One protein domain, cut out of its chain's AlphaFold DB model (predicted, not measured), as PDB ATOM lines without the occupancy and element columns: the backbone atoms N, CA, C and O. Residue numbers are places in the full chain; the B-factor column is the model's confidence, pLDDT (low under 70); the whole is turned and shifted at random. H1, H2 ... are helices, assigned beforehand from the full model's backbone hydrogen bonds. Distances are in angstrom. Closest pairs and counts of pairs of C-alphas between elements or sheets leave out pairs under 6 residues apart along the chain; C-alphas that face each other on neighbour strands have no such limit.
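What this domain is: This is residues 2 to 74 and 211 to 244 of the 244 residues of the protein "ABC transmembrane type-1 domain-containing protein" of Helobdella robusta (UniProt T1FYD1). The longest helix, H4, sticks out with residues 67 to 72 from a three-helix up-and-down bundle of H1, H3 and H5, each running against the one before it. The 107 printed residues hold five named helices, H1 to H5 in order, no named strand: all helix. The whole is an extended rod of 74 by 26 by 20 A, radius of gyration of the C-alphas 20.4 A.

Where its parts are: Find C-alpha 50 at (164.707, 113.814, 141.433); there H4, residues 50 to 72, begins its 32.7 A. H5, residues 211 to 231, runs 30.4 A to C-alpha 231 at (161.337, 117.882, 166.008). Find also H3, residues 30 to 47, H1, residues 2 to 18, and H2, residues 22 to 25.

How they stand to each other: The hub, H5, touches H3 at a steep tilt of 43 degrees, closest C-alphas Ile 44 and Ala 220, 4.4 A. H4 touches H5 with residues 51 to 55 alone, closest C-alphas Lys 51 and Tyr 213, 5.7 A. H2 touches no helix. Every O i to N i+4 pair is within hydrogen-bond range in H1, H4 and H5; H3 has 13 of 14.

The domain as a whole: Residues 75 to 210 are not printed; C-alphas 74 and 211 are 26.2 A apart. Residues 236 to 244 have pLDDT under 70.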
ATOM      1  N   SER A   2     168.803 118.084 147.781       82.19
ATOM      2  CA  SER A   2     168.129 117.094 148.634       82.19
ATOM      3  C   SER A   2     169.052 116.479 149.697       82.19
ATOM      4  O   SER A   2     168.730 116.532 150.878       82.19
ATOM      5  N   TYR A   3     170.265 116.046 149.330       86.00
ATOM      6  CA  TYR A   3     171.239 115.497 150.291       86.00
ATOM      7  C   TYR A   3     171.623 116.478 151.418       86.00
ATOM      8  O   TYR A   3     171.669 116.105 152.587       86.00
ATOM      9  N   ARG A   4     171.832 117.766 151.096       88.12
ATOM     10  CA  ARG A   4     172.182 118.795 152.098       88.12
ATOM     11  C   ARG A   4     171.025 119.060 153.066       88.12
ATOM     12  O   ARG A   4     171.271 119.287 154.246       88.12
ATOM     13  N   GLN A   5     169.786 119.043 152.571       87.69
ATOM     14  CA  GLN A   5     168.587 119.209 153.400       87.69
ATOM     15  C   GLN A   5     168.376 118.001 154.318       87.69
ATOM     16  O   GLN A   5     168.102 118.175 155.500       87.69
ATOM     17  N   ILE A   6     168.604 116.789 153.809       90.12
ATOM     18  CA  ILE A   6     168.505 115.559 154.599       90.12
ATOM     19  C   ILE A   6     169.570 115.486 155.691       90.12
ATOM     20  O   ILE A   6     169.252 115.101 156.811       90.12
ATOM     21  N   LEU A   7     170.807 115.914 155.422       89.62
ATOM     22  CA  LEU A   7     171.844 115.980 156.454       89.62
ATOM     23  C   LEU A   7     171.427 116.911 157.607       89.62
ATOM     24  O   LEU A   7     171.521 116.540 158.774       89.62
ATOM     25  N   LYS A   8     170.914 118.108 157.281       90.25
ATOM     26  CA  LYS A   8     170.392 119.054 158.282       90.25
ATOM     27  C   LYS A   8     169.207 118.478 159.049       90.25
ATOM     28  O   LYS A   8     169.146 118.639 160.264       90.25
ATOM     29  N   LEU A   9     168.298 117.797 158.352       90.25
ATOM     30  CA  LEU A   9     167.157 117.130 158.965       90.25
ATOM     31  C   LEU A   9     167.607 116.056 159.958       90.25
ATOM     32  O   LEU A   9     167.150 116.074 161.094       90.25
ATOM     33  N   ARG A  10     168.539 115.175 159.571       90.00
ATOM     34  CA  ARG A  10     169.090 114.134 160.456       90.00
ATOM     35  C   ARG A  10     169.742 114.737 161.696       90.00
ATOM     36  O   ARG A  10     169.477 114.266 162.795       90.00
ATOM     37  N   MET A  11     170.537 115.799 161.540       90.38
ATOM     38  CA  MET A  11     171.154 116.488 162.680       90.38
ATOM     39  C   MET A  11     170.108 117.106 163.614       90.38
ATOM     40  O   MET A  11     170.202 116.939 164.826       90.38
ATOM     41  N   LYS A  12     169.092 117.786 163.067       88.88
ATOM     42  CA  LYS A  12     168.031 118.416 163.866       88.88
ATOM     43  C   LYS A  12     167.154 117.378 164.571       88.88
ATOM     44  O   LYS A  12     166.824 117.560 165.737       88.88
ATOM     45  N   LEU A  13     166.823 116.286 163.887       89.00
ATOM     46  CA  LEU A  13     166.071 115.168 164.447       89.00
ATOM     47  C   LEU A  13     166.855 114.493 165.578       89.00
ATOM     48  O   LEU A  13     166.315 114.319 166.662       89.00
ATOM     49  N   PHE A  14     168.133 114.177 165.353       89.06
ATOM     50  CA  PHE A  14     168.997 113.583 166.374       89.06
ATOM     51  C   PHE A  14     169.134 114.498 167.593       89.06
ATOM     52  O   PHE A  14     168.954 114.054 168.723       89.06
ATOM     53  N   SER A  15     169.378 115.791 167.360       88.69
ATOM     54  CA  SER A  15     169.433 116.792 168.422       88.69
ATOM     55  C   SER A  15     168.118 116.845 169.202       88.69
ATOM     56  O   SER A  15     168.164 116.765 170.423       88.69
ATOM     57  N   SER A  16     166.957 116.890 168.536       87.06
ATOM     58  CA  SER A  16     165.660 116.901 169.228       87.06
ATOM     59  C   SER A  16     165.456 115.657 170.094       87.06
ATOM     60  O   SER A  16     165.065 115.788 171.248       87.06
ATOM     61  N   VAL A  17     165.760 114.465 169.567       87.62
ATOM     62  CA  VAL A  17     165.562 113.190 170.279       87.62
ATOM     63  C   VAL A  17     166.446 113.100 171.526       87.62
ATOM     64  O   VAL A  17     165.955 112.723 172.583       87.62
ATOM     65  N   VAL A  18     167.720 113.498 171.446       87.56
ATOM     66  CA  VAL A  18     168.649 113.454 172.596       87.56
ATOM     67  C   VAL A  18     168.239 114.413 173.725       87.56
ATOM     68  O   VAL A  18     168.574 114.166 174.879       87.56
ATOM     69  N   HIS A  19     167.499 115.485 173.422       85.81
ATOM     70  CA  HIS A  19     167.030 116.455 174.421       85.81
ATOM     71  C   HIS A  19     165.640 116.134 175.001       85.81
ATOM     72  O   HIS A  19     165.117 116.934 175.782       85.81
ATOM     73  N   GLN A  20     165.023 115.006 174.630       85.88
ATOM     74  CA  GLN A  20     163.753 114.577 175.222       85.88
ATOM     75  C   GLN A  20     163.965 114.020 176.637       85.88
ATOM     76  O   GLN A  20     165.022 113.484 176.972       85.88
ATOM     77  N   GLU A  21     162.951 114.148 177.489       84.94
ATOM     78  CA  GLU A  21     162.976 113.646 178.860       84.94
ATOM     79  C   GLU A  21     162.900 112.109 178.947       84.94
ATOM     80  O   GLU A  21     162.327 111.448 178.084       84.94
ATOM     81  N   LEU A  22     163.411 111.533 180.042       83.19
ATOM     82  CA  LEU A  22     163.410 110.078 180.283       83.19
ATOM     83  C   LEU A  22     162.008 109.448 180.179       83.19
ATOM     84  O   LEU A  22     161.856 108.422 179.527       83.19
ATOM     85  N   GLY A  23     160.969 110.105 180.708       84.44
ATOM     86  CA  GLY A  23     159.588 109.603 180.627       84.44
ATOM     87  C   GLY A  23     159.025 109.522 179.198       84.44
ATOM     88  O   GLY A  23     158.081 108.776 178.938       84.44
ATOM     89  N   TRP A  24     159.609 110.250 178.242       85.38
ATOM     90  CA  TRP A  24     159.268 110.091 176.828       85.38
ATOM     91  C   TRP A  24     159.853 108.797 176.253       85.38
ATOM     92  O   TRP A  24     159.159 108.090 175.524       85.38
ATOM     93  N   PHE A  25     161.081 108.443 176.637       86.06
ATOM     94  CA  PHE A  25     161.695 107.166 176.267       86.06
ATOM     95  C   PHE A  25     161.004 105.966 176.929       86.06
ATOM     96  O   PHE A  25     160.956 104.900 176.330       86.06
ATOM     97  N   ASP A  26     160.387 106.143 178.100       86.31
ATOM     98  CA  ASP A  26     159.582 105.087 178.737       86.31
ATOM     99  C   ASP A  26     158.260 104.808 177.994       86.31
ATOM    100  O   ASP A  26     157.657 103.749 178.163       86.31
ATOM    101  N   THR A  27     157.792 105.753 177.168       84.38
ATOM    102  CA  THR A  27     156.534 105.639 176.404       84.38
ATOM    103  C   THR A  27     156.735 105.331 174.920       84.38
ATOM    104  O   THR A  27     155.757 105.037 174.235       84.38
ATOM    105  N   HIS A  28     157.971 105.387 174.415       82.00
ATOM    106  CA  HIS A  28     158.300 105.165 173.005       82.00
ATOM    107  C   HIS A  28     159.344 104.060 172.864       82.00
ATOM    108  O   HIS A  28     160.401 104.107 173.487       82.00
ATOM    109  N   GLU A  29     159.091 103.085 171.993       84.75
ATOM    110  CA  GLU A  29     160.060 102.020 171.752       84.75
ATOM    111  C   GLU A  29     161.293 102.537 170.990       84.75
ATOM    112  O   GLU A  29     161.203 103.123 169.909       84.75
ATOM    113  N   THR A  30     162.487 102.249 171.512       82.19
ATOM    114  CA  THR A  30     163.763 102.619 170.875       82.19
ATOM    115  C   THR A  30     163.934 101.995 169.482       82.19
ATOM    116  O   THR A  30     164.556 102.594 168.600       82.19
ATOM    117  N   SER A  31     163.362 100.807 169.258       82.50
ATOM    118  CA  SER A  31     163.314 100.122 167.957       82.50
ATOM    119  C   SER A  31     162.558 100.948 166.914       82.50
ATOM    120  O   SER A  31     163.053 101.147 165.804       82.50
ATOM    121  N   GLU A  32     161.398 101.487 167.286       83.81
ATOM    122  CA  GLU A  32     160.579 102.333 166.424       83.81
ATOM    123  C   GLU A  32     161.331 103.608 166.025       83.81
ATOM    124  O   GLU A  32     161.339 103.993 164.853       83.81
ATOM    125  N   LEU A  33     162.036 104.237 166.970       83.56
ATOM    126  CA  LEU A  33     162.826 105.443 166.712       83.56
ATOM    127  C   LEU A  33     163.955 105.202 165.706       83.56
ATOM    128  O   LEU A  33     164.155 106.022 164.808       83.56
ATOM    129  N   SER A  34     164.659 104.073 165.812       85.62
ATOM    130  CA  SER A  34     165.709 103.694 164.858       85.62
ATOM    131  C   SER A  34     165.149 103.485 163.446       85.62
ATOM    132  O   SER A  34     165.718 103.972 162.462       85.62
ATOM    133  N   THR A  35     164.000 102.810 163.343       86.25
ATOM    134  CA  THR A  35     163.305 102.597 162.068       86.25
ATOM    135  C   THR A  35     162.857 103.923 161.462       86.25
ATOM    136  O   THR A  35     163.159 104.185 160.301       86.25
ATOM    137  N   ARG A  36     162.248 104.821 162.245       82.44
ATOM    138  CA  ARG A  36     161.859 106.169 161.789       82.44
ATOM    139  C   ARG A  36     163.065 106.992 161.324       82.44
ATOM    140  O   ARG A  36     163.008 107.661 160.293       82.44
ATOM    141  N   PHE A  37     164.190 106.913 162.035       85.69
ATOM    142  CA  PHE A  37     165.408 107.642 161.674       85.69
ATOM    143  C   PHE A  37     166.009 107.181 160.335       85.69
ATOM    144  O   PHE A  37     166.624 107.979 159.626       85.69
ATOM    145  N   SER A  38     165.826 105.907 159.977       86.31
ATOM    146  CA  SER A  38     166.320 105.351 158.714       86.31
ATOM    147  C   SER A  38     165.270 105.410 157.604       86.31
ATOM    148  O   SER A  38     165.489 106.063 156.585       86.31
ATOM    149  N   GLU A  39     164.122 104.759 157.784       88.69
ATOM    150  CA  GLU A  39     163.103 104.598 156.745       88.69
ATOM    151  C   GLU A  39     162.403 105.908 156.390       88.69
ATOM    152  O   GLU A  39     162.325 106.259 155.214       88.69
ATOM    153  N   ASP A  40     161.910 106.657 157.377       88.75
ATOM    154  CA  ASP A  40     161.117 107.859 157.099       88.75
ATOM    155  C   ASP A  40     161.988 108.994 156.564       88.75
ATOM    156  O   ASP A  40     161.593 109.711 155.644       88.75
ATOM    157  N   VAL A  41     163.228 109.099 157.045       89.31
ATOM    158  CA  VAL A  41     164.209 110.025 156.470       89.31
ATOM    159  C   VAL A  41     164.542 109.653 155.019       89.31
ATOM    160  O   VAL A  41     164.646 110.549 154.178       89.31
ATOM    161  N   ASN A  42     164.666 108.361 154.695       89.44
ATOM    162  CA  ASN A  42     164.890 107.912 153.318       89.44
ATOM    163  C   ASN A  42     163.676 108.205 152.417       89.44
ATOM    164  O   ASN A  42     163.858 108.728 151.318       89.44
ATOM    165  N   LYS A  43     162.440 107.983 152.889       89.00
ATOM    166  CA  LYS A  43     161.214 108.349 152.147       89.00
ATOM    167  C   LYS A  43     161.181 109.843 151.812       89.00
ATOM    168  O   LYS A  43     160.864 110.222 150.685       89.00
ATOM    169  N   ILE A  44     161.556 110.703 152.761       89.62
ATOM    170  CA  ILE A  44     161.653 112.154 152.538       89.62
ATOM    171  C   ILE A  44     162.763 112.487 151.538       89.62
ATOM    172  O   ILE A  44     162.571 113.342 150.671       89.62
ATOM    173  N   GLN A  45     163.911 111.812 151.627       87.94
ATOM    174  CA  GLN A  45     165.026 112.008 150.700       87.94
ATOM    175  C   GLN A  45     164.615 111.694 149.262       87.94
ATOM    176  O   GLN A  45     164.914 112.477 148.359       87.94
ATOM    177  N   GLU A  46     163.922 110.577 149.063       85.81
ATOM    178  CA  GLU A  46     163.394 110.183 147.762       85.81
ATOM    179  C   GLU A  46     162.339 111.167 147.249       85.81
ATOM    180  O   GLU A  46     162.336 111.503 146.067       85.81
ATOM    181  N   GLY A  47     161.463 111.663 148.125       83.88
ATOM    182  CA  GLY A  47     160.442 112.643 147.756       83.88
ATOM    183  C   GLY A  47     161.020 113.993 147.328       83.88
ATOM    184  O   GLY A  47     160.596 114.542 146.321       83.88
ATOM    185  N   ILE A  48     162.009 114.521 148.059       84.12
ATOM    186  CA  ILE A  48     162.666 115.819 147.781       84.12
ATOM    187  C   ILE A  48     163.756 115.687 146.693       84.12
ATOM    188  O   ILE A  48     164.405 116.663 146.305       84.12
ATOM    189  N   GLY A  49     164.017 114.470 146.224       82.75
ATOM    190  CA  GLY A  49     165.021 114.155 145.218       82.75
ATOM    191  C   GLY A  49     164.647 114.587 143.798       82.75
ATOM    192  O   GLY A  49     164.048 115.629 143.540       82.75
ATOM    193  N   ASP A  50     165.023 113.738 142.857       84.62
ATOM    194  CA  ASP A  50     164.707 113.814 141.433       84.62
ATOM    195  C   ASP A  50     163.217 113.581 141.126       84.62
ATOM    196  O   ASP A  50     162.716 114.062 140.111       84.62
ATOM    197  N   LYS A  51     162.472 112.923 142.024       87.56
ATOM    198  CA  LYS A  51     161.050 112.591 141.829       87.56
ATOM    199  C   LYS A  51     160.150 113.811 141.581       87.56
ATOM    200  O   LYS A  51     159.264 113.727 140.734       87.56
ATOM    201  N   ILE A  52     160.382 114.953 142.242       87.75
ATOM    202  CA  ILE A  52     159.624 116.201 141.984       87.75
ATOM    203  C   ILE A  52     159.944 116.765 140.597       87.75
ATOM    204  O   ILE A  52     159.043 117.211 139.887       87.75
ATOM    205  N   SER A  53     161.218 116.725 140.197       90.12
ATOM    206  CA  SER A  53     161.642 117.176 138.869       90.12
ATOM    207  C   SER A  53     161.016 116.308 137.781       90.12
ATOM    208  O   SER A  53     160.471 116.832 136.814       90.12
ATOM    209  N   ASN A  54     161.027 114.989 137.976       91.62
ATOM    210  CA  ASN A  54     160.404 114.040 137.062       91.62
ATOM    211  C   ASN A  54     158.887 114.239 137.005       91.62
ATOM    212  O   ASN A  54     158.325 114.257 135.916       91.62
ATOM    213  N   LEU A  55     158.221 114.474 138.140       91.81
ATOM    214  CA  LEU A  55     156.794 114.801 138.149       91.81
ATOM    215  C   LEU A  55     156.499 116.056 137.318       91.81
ATOM    216  O   LEU A  55     155.604 116.036 136.478       91.81
ATOM    217  N   CYS A  56     157.256 117.135 137.528       92.44
ATOM    218  CA  CYS A  56     157.090 118.373 136.770       92.44
ATOM    219  C   CYS A  56     157.341 118.152 135.270       92.44
ATOM    220  O   CYS A  56     156.562 118.615 134.445       92.44
ATOM    221  N   HIS A  57     158.371 117.378 134.917       93.62
ATOM    222  CA  HIS A  57     158.666 116.995 133.536       93.62
ATOM    223  C   HIS A  57     157.512 116.220 132.882       93.62
ATOM    224  O   HIS A  57     157.105 116.550 131.766       93.62
ATOM    225  N   TRP A  58     156.949 115.225 133.570       94.31
ATOM    226  CA  TRP A  58     155.835 114.435 133.047       94.31
ATOM    227  C   TRP A  58     154.545 115.255 132.935       94.31
ATOM    228  O   TRP A  58     153.848 115.157 131.928       94.31
ATOM    229  N   LEU A  59     154.261 116.129 133.904       93.88
ATOM    230  CA  LEU A  59     153.122 117.051 133.832       93.88
ATOM    231  C   LEU A  59     153.288 118.080 132.707       93.88
ATOM    232  O   LEU A  59     152.343 118.327 131.962       93.88
ATOM    233  N   ALA A  60     154.484 118.644 132.539       95.12
ATOM    234  CA  ALA A  60     154.779 119.566 131.448       95.12
ATOM    235  C   ALA A  60     154.645 118.876 130.084       95.12
ATOM    236  O   ALA A  60     154.037 119.439 129.179       95.12
ATOM    237  N   THR A  61     155.138 117.641 129.954       95.25
ATOM    238  CA  THR A  61     154.995 116.829 128.735       95.25
ATOM    239  C   THR A  61     153.529 116.509 128.436       95.25
ATOM    240  O   THR A  61     153.115 116.587 127.284       95.25
ATOM    241  N   PHE A  62     152.717 116.213 129.457       93.88
ATOM    242  CA  PHE A  62     151.274 116.009 129.300       93.88
ATOM    243  C   PHE A  62     150.572 117.264 128.765       93.88
ATOM    244  O   PHE A  62     149.862 117.194 127.762       93.88
ATOM    245  N   VAL A  63     150.812 118.419 129.395       95.00
ATOM    246  CA  VAL A  63     150.215 119.695 128.973       95.00
ATOM    247  C   VAL A  63     150.690 120.076 127.571       95.00
ATOM    248  O   VAL A  63     149.869 120.405 126.720       95.00
ATOM    249  N   ALA A  64     151.993 119.977 127.297       94.94
ATOM    250  CA  ALA A  64     152.557 120.275 125.985       94.94
ATOM    251  C   ALA A  64     151.999 119.347 124.896       94.94
ATOM    252  O   ALA A  64     151.620 119.826 123.832       94.94
ATOM    253  N   GLY A  65     151.885 118.043 125.164       93.25
ATOM    254  CA  GLY A  65     151.342 117.068 124.218       93.25
ATOM    255  C   GLY A  65     149.894 117.360 123.822       93.25
ATOM    256  O   GLY A  65     149.558 117.317 122.637       93.25
ATOM    257  N   ILE A  66     149.050 117.735 124.791       91.62
ATOM    258  CA  ILE A  66     147.657 118.132 124.535       91.62
ATOM    259  C   ILE A  66     147.589 119.457 123.775       91.62
ATOM    260  O   ILE A  66     146.861 119.551 122.788       91.62
ATOM    261  N   VAL A  67     148.340 120.474 124.205       94.44
ATOM    262  CA  VAL A  67     148.321 121.800 123.568       94.44
ATOM    263  C   VAL A  67     148.800 121.714 122.122       94.44
ATOM    264  O   VAL A  67     148.133 122.244 121.236       94.44
ATOM    265  N   ILE A  68     149.909 121.016 121.862       93.19
ATOM    266  CA  ILE A  68     150.432 120.817 120.505       93.19
ATOM    267  C   ILE A  68     149.414 120.032 119.674       93.19
ATOM    268  O   ILE A  68     149.049 120.481 118.593       93.19
ATOM    269  N   GLY A  69     148.891 118.918 120.194       90.25
ATOM    270  CA  GLY A  69     147.912 118.104 119.474       90.25
ATOM    271  C   GLY A  69     146.660 118.882 119.061       90.25
ATOM    272  O   GLY A  69     146.278 118.856 117.895       90.25
ATOM    273  N   LEU A  70     146.067 119.630 119.995       90.12
ATOM    274  CA  LEU A  70     144.866 120.431 119.736       90.12
ATOM    275  C   LEU A  70     145.128 121.657 118.850       90.12
ATOM    276  O   LEU A  70     144.198 122.129 118.200       90.12
ATOM    277  N   SER A  71     146.361 122.171 118.813       91.38
ATOM    278  CA  SER A  71     146.720 123.318 117.967       91.38
ATOM    279  C   SER A  71     146.816 122.950 116.486       91.38
ATOM    280  O   SER A  71     146.513 123.788 115.643       91.38
ATOM    281  N   TYR A  72     147.243 121.724 116.163       88.19
ATOM    282  CA  TYR A  72     147.333 121.255 114.776       88.19
ATOM    283  C   TYR A  72     145.978 120.810 114.233       88.19
ATOM    284  O   TYR A  72     145.588 121.241 113.153       88.19
ATOM    285  N   ASP A  73     145.265 119.958 114.973       85.69
ATOM    286  CA  ASP A  73     143.889 119.608 114.635       85.69
ATOM    287  C   ASP A  73     143.106 119.154 115.867       85.69
ATOM    288  O   ASP A  73     143.443 118.181 116.549       85.69
ATOM    289  N   TRP A  74     142.017 119.866 116.134       88.12
ATOM    290  CA  TRP A  74     141.192 119.622 117.307       88.12
ATOM    291  C   TRP A  74     140.271 118.406 117.136       88.12
ATOM    292  O   TRP A  74     139.939 117.775 118.139       88.12
ATOM    293  N   GLY A 211     151.908 109.219 137.780       87.19
ATOM    294  CA  GLY A 211     151.202 108.596 138.909       87.19
ATOM    295  C   GLY A 211     152.114 108.105 140.049       87.19
ATOM    296  O   GLY A 211     151.954 108.558 141.186       87.19
ATOM    297  N   PRO A 212     153.109 107.238 139.784       87.56
ATOM    298  CA  PRO A 212     154.036 106.759 140.814       87.56
ATOM    299  C   PRO A 212     154.838 107.878 141.498       87.56
ATOM    300  O   PRO A 212     155.124 107.800 142.695       87.56
ATOM    301  N   TYR A 213     155.193 108.949 140.778       88.88
ATOM    302  CA  TYR A 213     155.901 110.087 141.376       88.88
ATOM    303  C   TYR A 213     155.010 110.862 142.354       88.88
ATOM    304  O   TYR A 213     155.486 111.248 143.423       88.88
ATOM    305  N   LEU A 214     153.713 111.016 142.053       88.06
ATOM    306  CA  LEU A 214     152.740 111.591 142.989       88.06
ATOM    307  C   LEU A 214     152.615 110.754 144.267       88.06
ATOM    308  O   LEU A 214     152.644 111.311 145.364       88.06
ATOM    309  N   GLN A 215     152.529 109.426 144.143       87.56
ATOM    310  CA  GLN A 215     152.462 108.525 145.300       87.56
ATOM    311  C   GLN A 215     153.702 108.651 146.192       87.56
ATOM    312  O   GLN A 215     153.580 108.758 147.412       87.56
ATOM    313  N   ASN A 216     154.891 108.709 145.588       88.00
ATOM    314  CA  ASN A 216     156.149 108.875 146.316       88.00
ATOM    315  C   ASN A 216     156.218 110.203 147.084       88.00
ATOM    316  O   ASN A 216     156.653 110.231 148.233       88.00
ATOM    317  N   ILE A 217     155.761 111.303 146.479       89.31
ATOM    318  CA  ILE A 217     155.700 112.610 147.148       89.31
ATOM    319  C   ILE A 217     154.670 112.589 148.287       89.31
ATOM    320  O   ILE A 217     154.931 113.130 149.362       89.31
ATOM    321  N   GLY A 218     153.527 111.926 148.090       88.62
ATOM    322  CA  GLY A 218     152.528 111.716 149.139       88.62
ATOM    323  C   GLY A 218     153.093 110.947 150.338       88.62
ATOM    324  O   GLY A 218     152.954 111.395 151.477       88.62
ATOM    325  N   ALA A 219     153.800 109.843 150.084       89.06
ATOM    326  CA  ALA A 219     154.468 109.053 151.117       89.06
ATOM    327  C   ALA A 219     155.545 109.864 151.861       89.06
ATOM    328  O   ALA A 219     155.598 109.842 153.091       89.06
ATOM    329  N   ALA A 220     156.352 110.643 151.133       90.25
ATOM    330  CA  ALA A 220     157.347 111.538 151.715       90.25
ATOM    331  C   ALA A 220     156.715 112.600 152.629       90.25
ATOM    332  O   ALA A 220     157.233 112.873 153.710       90.25
ATOM    333  N   ARG A 221     155.573 113.178 152.233       90.06
ATOM    334  CA  ARG A 221     154.838 114.151 153.055       90.06
ATOM    335  C   ARG A 221     154.282 113.519 154.335       90.06
ATOM    336  O   ARG A 221     154.347 114.151 155.386       90.06
ATOM    337  N   GLY A 222     153.765 112.292 154.255       90.31
ATOM    338  CA  GLY A 222     153.304 111.540 155.428       90.31
ATOM    339  C   GLY A 222     154.435 111.269 156.424       90.31
ATOM    340  O   GLY A 222     154.298 111.572 157.606       90.31
ATOM    341  N   ALA A 223     155.584 110.801 155.930       89.19
ATOM    342  CA  ALA A 223     156.788 110.598 156.738       89.19
ATOM    343  C   ALA A 223     157.294 111.910 157.373       89.19
ATOM    344  O   ALA A 223     157.629 111.952 158.556       89.19
ATOM    345  N   ALA A 224     157.292 113.012 156.613       89.75
ATOM    346  CA  ALA A 224     157.696 114.323 157.119       89.75
ATOM    347  C   ALA A 224     156.800 114.822 158.258       89.75
ATOM    348  O   ALA A 224     157.321 115.369 159.224       89.75
ATOM    349  N   TYR A 225     155.482 114.605 158.187       89.81
ATOM    350  CA  TYR A 225     154.554 115.002 159.251       89.81
ATOM    351  C   TYR A 225     154.911 114.352 160.597       89.81
ATOM    352  O   TYR A 225     154.972 115.030 161.621       89.81
ATOM    353  N   VAL A 226     155.226 113.055 160.578       86.25
ATOM    354  CA  VAL A 226     155.615 112.302 161.777       86.25
ATOM    355  C   VAL A 226     156.948 112.800 162.342       86.25
ATOM    356  O   VAL A 226     157.056 113.039 163.545       86.25
ATOM    357  N   LEU A 227     157.960 113.005 161.489       88.38
ATOM    358  CA  LEU A 227     159.270 113.493 161.937       88.38
ATOM    359  C   LEU A 227     159.219 114.935 162.454       88.38
ATOM    360  O   LEU A 227     159.910 115.257 163.417       88.38
ATOM    361  N   TRP A 228     158.405 115.801 161.851       88.31
ATOM    362  CA  TRP A 228     158.243 117.172 162.336       88.31
ATOM    363  C   TRP A 228     157.552 117.207 163.696       88.31
ATOM    364  O   TRP A 228     157.975 117.977 164.549       88.31
ATOM    365  N   GLY A 229     156.600 116.305 163.956       85.44
ATOM    366  CA  GLY A 229     156.031 116.135 165.296       85.44
ATOM    367  C   GLY A 229     157.079 115.813 166.370       85.44
ATOM    368  O   GLY A 229     156.967 116.298 167.491       85.44
ATOM    369  N   LEU A 230     158.131 115.057 166.029       84.56
ATOM    370  CA  LEU A 230     159.259 114.769 166.933       84.56
ATOM    371  C   LEU A 230     160.237 115.946 167.070       84.56
ATOM    372  O   LEU A 230     160.845 116.133 168.120       84.56
ATOM    373  N   ILE A 231     160.427 116.727 166.008       86.44
ATOM    374  CA  ILE A 231     161.337 117.882 166.008       86.44
ATOM    375  C   ILE A 231     160.733 119.071 166.759       86.44
ATOM    376  O   ILE A 231     161.459 119.777 167.453       86.44
ATOM    377  N   ASP A 232     159.429 119.298 166.614       87.31
ATOM    378  CA  ASP A 232     158.729 120.434 167.217       87.31
ATOM    379  C   ASP A 232     158.275 120.142 168.661       87.31
ATOM    380  O   ASP A 232     157.843 121.051 169.374       87.31
ATOM    381  N   ARG A 233     158.405 118.890 169.129       82.38
ATOM    382  CA  ARG A 233     158.152 118.518 170.525       82.38
ATOM    383  C   ARG A 233     159.188 119.166 171.442       82.38
ATOM    384  O   ARG A 233     160.357 118.781 171.463       82.38
ATOM    385  N   VAL A 234     158.724 120.104 172.259       77.31
ATOM    386  CA  VAL A 234     159.505 120.687 173.351       77.31
ATOM    387  C   VAL A 234     159.396 119.777 174.576       77.31
ATOM    388  O   VAL A 234     158.286 119.455 175.001       77.31
ATOM    389  N   SER A 235     160.536 119.373 175.141       73.69
ATOM    390  CA  SER A 235     160.575 118.616 176.398       73.69
ATOM    391  C   SER A 235     159.886 119.397 177.525       73.69
ATOM    392  O   SER A 235     160.108 120.601 177.684       73.69
ATOM    393  N   GLN A 236     159.079 118.707 178.335       63.16
ATOM    394  CA  GLN A 236     158.421 119.302 179.507       63.16
ATOM    395  C   GLN A 236     159.420 119.677 180.609       63.16
ATOM    396  O   GLN A 236     159.172 120.598 181.386       63.16
ATOM    397  N   PHE A 237     160.570 119.002 180.647       61.62
ATOM    398  CA  PHE A 237     161.661 119.293 181.564       61.62
ATOM    399  C   PHE A 237     162.885 119.710 180.760       61.62
ATOM    400  O   PHE A 237     163.429 118.935 179.974       61.62
ATOM    401  N   ARG A 238     163.347 120.949 180.947       52.62
ATOM    402  CA  ARG A 238     164.587 121.408 180.320       52.62
ATOM    403  C   ARG A 238     165.728 120.543 180.850       52.62
ATOM    404  O   ARG A 238     166.133 120.708 181.998       52.62
ATOM    405  N   VAL A 239     166.235 119.624 180.030       57.03
ATOM    406  CA  VAL A 239     167.492 118.937 180.323       57.03
ATOM    407  C   VAL A 239     168.559 120.021 180.216       57.03
ATOM    408  O   VAL A 239     168.863 120.503 179.126       57.03
ATOM    409  N   VAL A 240     168.986 120.538 181.366       49.19
ATOM    410  CA  VAL A 240     169.965 121.618 181.451       49.19
ATOM    411  C   VAL A 240     171.262 121.096 180.845       49.19
ATOM    412  O   VAL A 240     171.888 120.186 181.381       49.19
ATOM    413  N   SER A 241     171.652 121.667 179.712       48.69
ATOM    414  CA  SER A 241     172.931 121.427 179.053       48.69
ATOM    415  C   SER A 241     174.071 122.178 179.763       48.69
ATOM    416  O   SER A 241     174.811 122.893 179.101       48.69
ATOM    417  N   ASP A 242     174.189 122.051 181.091       42.31
ATOM    418  CA  ASP A 242     175.293 122.631 181.888       42.31
ATOM    419  C   ASP A 242     176.241 121.546 182.423       42.31
ATOM    420  O   ASP A 242     176.814 121.665 183.501       42.31
ATOM    421  N   PHE A 243     176.422 120.466 181.666       43.44
ATOM    422  CA  PHE A 243     177.528 119.534 181.873       43.44
ATOM    423  C   PHE A 243     178.063 119.076 180.517       43.44
ATOM    424  O   PHE A 243     177.705 118.002 180.041       43.44
ATOM    425  N   ILE A 244     178.852 119.948 179.881       35.88
ATOM    426  CA  ILE A 244     180.140 119.708 179.191       35.88
ATOM    427  C   ILE A 244     180.720 121.078 178.825       35.88
ATOM    428  O   ILE A 244     179.976 121.894 178.237       35.88
TER     429      ILE A 244